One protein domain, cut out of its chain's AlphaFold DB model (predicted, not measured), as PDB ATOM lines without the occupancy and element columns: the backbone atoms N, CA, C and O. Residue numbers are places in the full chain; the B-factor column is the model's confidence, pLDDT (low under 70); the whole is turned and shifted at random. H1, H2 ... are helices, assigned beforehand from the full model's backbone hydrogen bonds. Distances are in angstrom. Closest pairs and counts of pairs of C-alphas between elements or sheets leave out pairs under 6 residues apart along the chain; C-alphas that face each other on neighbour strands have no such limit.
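Overview. This is residues 12 to 53 of the 60 residues of an uncharacterized protein of Arcicella rosea (UniProt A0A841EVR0). What shape appears? One long helix, H1, makes the length, and a tight link at its far end leads to a short helix, H2, giving a hook with an open inside. What is printed? The printed part has 42 residues with two named helices, H1 then H2, and no named strand; the class is all helix. How spread is it? It is extended, with a radius of gyration of the C-alphas of 15.0 A, and only just flat, spanning 44 by 22 by 10 A.

Arrangement. Do the helices meet? H1, residues 12 to 40, and H2, residues 44 to 52, are apart, with no C-alpha of one within 8 A of the other. Are their backbones well formed? In H1 and H2 every O i to N i+4 pair is within hydrogen-bond range.

Along the chain. Where does H1 run? It measures 41.7 A from C-alpha 12 at (12.514, 23.047, 23.251) to C-alpha 40. Where does H2 end? It ends at C-alpha 52 at (-18.086, 11.884, 45.382), after 12.5 A.

Size, cuts and confidence. How far does it reach? The two C-alphas farthest apart, those of Gln 12 and Glu 45, are 43.8 A apart, and the printed part has no cut. Where is confidence low? pLDDT is under 70 at residues 39 to 45, 47 to 48 and 51 to 53.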
ATOM      1  N   GLN A  12      13.660  22.260  23.707       84.50
ATOM      2  CA  GLN A  12      12.514  23.047  23.251       84.50
ATOM      3  C   GLN A  12      11.571  22.225  22.369       84.50
ATOM      4  O   GLN A  12      10.369  22.218  22.588       84.50
ATOM      5  N   GLN A  13      12.112  21.485  21.401       82.56
ATOM      6  CA  GLN A  13      11.298  20.637  20.532       82.56
ATOM      7  C   GLN A  13      10.632  19.499  21.313       82.56
ATOM      8  O   GLN A  13       9.518  19.099  20.987       82.56
ATOM      9  N   GLU A  14      11.294  18.966  22.342       84.62
ATOM     10  CA  GLU A  14      10.698  17.959  23.220       84.62
ATOM     11  C   GLU A  14       9.507  18.530  24.001       84.62
ATOM     12  O   GLU A  14       8.475  17.868  24.129       84.62
ATOM     13  N   GLU A  15       9.641  19.752  24.505       89.81
ATOM     14  CA  GLU A  15       8.584  20.458  25.225       89.81
ATOM     15  C   GLU A  15       7.408  20.802  24.306       89.81
ATOM     16  O   GLU A  15       6.265  20.496  24.643       89.81
ATOM     17  N   ASP A  16       7.684  21.288  23.096       89.69
ATOM     18  CA  ASP A  16       6.663  21.566  22.084       89.69
ATOM     19  C   ASP A  16       5.883  20.291  21.704       89.69
ATOM     20  O   ASP A  16       4.657  20.307  21.586       89.69
ATOM     21  N   ILE A  17       6.573  19.150  21.560       88.44
ATOM     22  CA  ILE A  17       5.935  17.852  21.284       88.44
ATOM     23  C   ILE A  17       5.068  17.412  22.465       88.44
ATOM     24  O   ILE A  17       3.951  16.934  22.260       88.44
ATOM     25  N   LYS A  18       5.558  17.558  23.701       87.62
ATOM     26  CA  LYS A  18       4.772  17.241  24.901       87.62
ATOM     27  C   LYS A  18       3.515  18.100  24.963       87.62
ATOM     28  O   LYS A  18       2.441  17.544  25.179       87.62
ATOM     29  N   GLN A  19       3.634  19.402  24.714       92.81
ATOM     30  CA  GLN A  19       2.497  20.316  24.703       92.81
ATOM     31  C   GLN A  19       1.476  19.914  23.635       92.81
ATOM     32  O   GLN A  19       0.299  19.753  23.943       92.81
ATOM     33  N   LEU A  20       1.931  19.626  22.412       93.44
ATOM     34  CA  LEU A  20       1.059  19.181  21.325       93.44
ATOM     35  C   LEU A  20       0.294  17.897  21.678       93.44
ATOM     36  O   LEU A  20      -0.896  17.778  21.378       93.44
ATOM     37  N   LEU A  21       0.971  16.931  22.304       91.12
ATOM     38  CA  LEU A  21       0.346  15.685  22.740       91.12
ATOM     39  C   LEU A  21      -0.688  15.936  23.841       91.12
ATOM     40  O   LEU A  21      -1.790  15.395  23.765       91.12
ATOM     41  N   VAL A  22      -0.359  16.767  24.834       93.75
ATOM     42  CA  VAL A  22      -1.283  17.144  25.915       93.75
ATOM     43  C   VAL A  22      -2.526  17.823  25.344       93.75
ATOM     44  O   VAL A  22      -3.636  17.386  25.636       93.75
ATOM     45  N   ASP A  23      -2.359  18.809  24.466       93.38
ATOM     46  CA  ASP A  23      -3.466  19.550  23.853       93.38
ATOM     47  C   ASP A  23      -4.340  18.662  22.959       93.38
ATOM     48  O   ASP A  23      -5.549  18.870  22.826       93.38
ATOM     49  N   TYR A  24      -3.741  17.671  22.295       92.69
ATOM     50  CA  TYR A  24      -4.490  16.699  21.506       92.69
ATOM     51  C   TYR A  24      -5.350  15.805  22.401       92.69
ATOM     52  O   TYR A  24      -6.550  15.676  22.163       92.69
ATOM     53  N   PHE A  25      -4.761  15.212  23.442       89.56
ATOM     54  CA  PHE A  25      -5.497  14.311  24.325       89.56
ATOM     55  C   PHE A  25      -6.527  15.037  25.192       89.56
ATOM     56  O   PHE A  25      -7.598  14.480  25.407       89.56
ATOM     57  N   ALA A  26      -6.258  16.273  25.623       90.81
ATOM     58  CA  ALA A  26      -7.240  17.101  26.320       90.81
ATOM     59  C   ALA A  26      -8.504  17.289  25.467       90.81
ATOM     60  O   ALA A  26      -9.597  16.940  25.902       90.81
ATOM     61  N   ARG A  27      -8.341  17.693  24.200       92.31
ATOM     62  CA  ARG A  27      -9.469  17.839  23.265       92.31
ATOM     63  C   ARG A  27     -10.229  16.536  23.033       92.31
ATOM     64  O   ARG A  27     -11.447  16.556  22.924       92.31
ATOM     65  N   GLN A  28      -9.531  15.405  22.939       88.75
ATOM     66  CA  GLN A  28     -10.187  14.102  22.776       88.75
ATOM     67  C   GLN A  28     -11.015  13.721  24.008       88.75
ATOM     68  O   GLN A  28     -12.112  13.193  23.862       88.75
ATOM     69  N   ILE A  29     -10.513  14.008  25.213       86.62
ATOM     70  CA  ILE A  29     -11.252  13.769  26.458       86.62
ATOM     71  C   ILE A  29     -12.512  14.630  26.503       86.62
ATOM     72  O   ILE A  29     -13.573  14.097  26.816       86.62
ATOM     73  N   ASP A  30     -12.409  15.913  26.162       86.19
ATOM     74  CA  ASP A  30     -13.558  16.822  26.157       86.19
ATOM     75  C   ASP A  30     -14.647  16.338  25.187       86.19
ATOM     76  O   ASP A  30     -15.806  16.218  25.577       86.19
ATOM     77  N   ILE A  31     -14.266  15.948  23.964       87.88
ATOM     78  CA  ILE A  31     -15.198  15.420  22.954       87.88
ATOM     79  C   ILE A  31     -15.877  14.127  23.431       87.88
ATOM     80  O   ILE A  31     -17.087  13.966  23.287       87.88
ATOM     81  N   GLU A  32     -15.121  13.188  24.003       83.38
ATOM     82  CA  GLU A  32     -15.708  11.948  24.520       83.38
ATOM     83  C   GLU A  32     -16.607  12.201  25.735       83.38
ATOM     84  O   GLU A  32     -17.623  11.525  25.896       83.38
ATOM     85  N   MET A  33     -16.270  13.177  26.580       77.94
ATOM     86  CA  MET A  33     -17.107  13.586  27.706       77.94
ATOM     87  C   MET A  33     -18.419  14.214  27.234       77.94
ATOM     88  O   MET A  33     -19.464  13.827  27.752       77.94
ATOM     89  N   GLU A  34     -18.387  15.105  26.239       82.06
ATOM     90  CA  GLU A  34     -19.592  15.646  25.593       82.06
ATOM     91  C   GLU A  34     -20.451  14.521  25.003       82.06
ATOM     92  O   GLU A  34     -21.648  14.441  25.273       82.06
ATOM     93  N   ARG A  35     -19.836  13.572  24.286       80.50
ATOM     94  CA  ARG A  35     -20.550  12.419  23.718       80.50
ATOM     95  C   ARG A  35     -21.205  11.551  24.793       80.50
ATOM     96  O   ARG A  35     -22.356  11.153  24.642       80.50
ATOM     97  N   ILE A  36     -20.498  11.249  25.885       74.31
ATOM     98  CA  ILE A  36     -21.050  10.487  27.017       74.31
ATOM     99  C   ILE A  36     -22.190  11.260  27.685       74.31
ATOM    100  O   ILE A  36     -23.179  10.643  28.086       74.31
ATOM    101  N   TRP A  37     -22.054  12.581  27.807       71.44
ATOM    102  CA  TRP A  37     -23.069  13.458  28.381       71.44
ATOM    103  C   TRP A  37     -24.372  13.402  27.576       71.44
ATOM    104  O   TRP A  37     -25.436  13.145  28.149       71.44
ATOM    105  N   ASP A  38     -24.266  13.538  26.254       74.00
ATOM    106  CA  ASP A  38     -25.395  13.519  25.324       74.00
ATOM    107  C   ASP A  38     -26.019  12.122  25.182       74.00
ATOM    108  O   ASP A  38     -27.242  11.977  25.230       74.00
ATOM    109  N   GLU A  39     -25.208  11.065  25.055       67.88
ATOM    110  CA  GLU A  39     -25.703   9.694  24.852       67.88
ATOM    111  C   GLU A  39     -26.345   9.092  26.106       67.88
ATOM    112  O   GLU A  39     -27.276   8.290  25.997       67.88
ATOM    113  N   LYS A  40     -25.850   9.433  27.303       63.44
ATOM    114  CA  LYS A  40     -26.380   8.869  28.554       63.44
ATOM    115  C   LYS A  40     -27.478   9.704  29.198       63.44
ATOM    116  O   LYS A  40     -27.992   9.258  30.221       63.44
ATOM    117  N   ALA A  41     -27.823  10.873  28.641       62.03
ATOM    118  CA  ALA A  41     -28.671  11.861  29.313       62.03
ATOM    119  C   ALA A  41     -28.253  12.021  30.785       62.03
ATOM    120  O   ALA A  41     -29.086  11.989  31.695       62.03
ATOM    121  N   MET A  42     -26.935  12.074  31.015       59.78
ATOM    122  CA  MET A  42     -26.383  12.068  32.361       59.78
ATOM    123  C   MET A  42     -26.876  13.319  33.076       59.78
ATOM    124  O   MET A  42     -26.629  14.443  32.640       59.78
ATOM    125  N   THR A  43     -27.622  13.124  34.158       67.00
ATOM    126  CA  THR A  43     -28.125  14.248  34.940       67.00
ATOM    127  C   THR A  43     -26.997  14.809  35.801       67.00
ATOM    128  O   THR A  43     -26.027  14.110  36.109       67.00
ATOM    129  N   LEU A  44     -27.119  16.067  36.233       65.06
ATOM    130  CA  LEU A  44     -26.156  16.685  37.158       65.06
ATOM    131  C   LEU A  44     -25.917  15.807  38.408       65.06
ATOM    132  O   LEU A  44     -24.813  15.744  38.937       65.06
ATOM    133  N   GLU A  45     -26.949  15.070  38.822       68.06
ATOM    134  CA  GLU A  45     -26.962  14.166  39.973       68.06
ATOM    135  C   GLU A  45     -26.091  12.907  39.773       68.06
ATOM    136  O   GLU A  45     -25.493  12.393  40.723       68.06
ATOM    137  N   ASP A  46     -25.967  12.421  38.534       70.25
ATOM    138  CA  ASP A  46     -25.083  11.302  38.183       70.25
ATOM    139  C   ASP A  46     -23.613  11.735  38.174       70.25
ATOM    140  O   ASP A  46     -22.728  10.971  38.584       70.25
ATOM    141  N   LEU A  47     -23.354  12.979  37.760       68.25
ATOM    142  CA  LEU A  47     -22.026  13.580  37.822       68.25
ATOM    143  C   LEU A  47     -21.586  13.793  39.274       68.25
ATOM    144  O   LEU A  47     -20.478  13.403  39.636       68.25
ATOM    145  N   ASP A  48     -22.473  14.326  40.120       69.19
ATOM    146  CA  ASP A  48     -22.219  14.515  41.552       69.19
ATOM    147  C   ASP A  48     -21.920  13.184  42.251       69.19
ATOM    148  O   ASP A  48     -20.961  13.077  43.022       69.19
ATOM    149  N   LYS A  49     -22.660  12.116  41.926       72.25
ATOM    150  CA  LYS A  49     -22.344  10.768  42.426       72.25
ATOM    151  C   LYS A  49     -20.964  10.295  41.982       72.25
ATOM    152  O   LYS A  49     -20.233   9.727  42.797       72.25
ATOM    153  N   ALA A  50     -20.582  10.508  40.725       70.06
ATOM    154  CA  ALA A  50     -19.258  10.128  40.234       70.06
ATOM    155  C   ALA A  50     -18.132  10.939  40.904       70.06
ATOM    156  O   ALA A  50     -17.082  10.376  41.214       70.06
ATOM    157  N   LEU A  51     -18.373  12.223  41.179       67.50
ATOM    158  CA  LEU A  51     -17.421  13.148  41.796       67.50
ATOM    159  C   LEU A  51     -17.152  12.799  43.268       67.50
ATOM    160  O   LEU A  51     -16.007  12.838  43.718       67.50
ATOM    161  N   VAL A  52     -18.191  12.374  43.995       67.88
ATOM    162  CA  VAL A  52     -18.086  11.884  45.382       67.88
ATOM    163  C   VAL A  52     -17.498  10.466  45.444       67.88
ATOM    164  O   VAL A  52     -16.831  10.099  46.416       67.88
ATOM    165  N   THR A  53     -17.684   9.658  44.396       66.44
ATOM    166  CA  THR A  53     -17.144   8.293  44.324       66.44
ATOM    167  C   THR A  53     -15.663   8.323  43.947       66.44
ATOM    168  O   THR A  53     -15.265   8.024  42.820       66.44
TER     169      THR A  53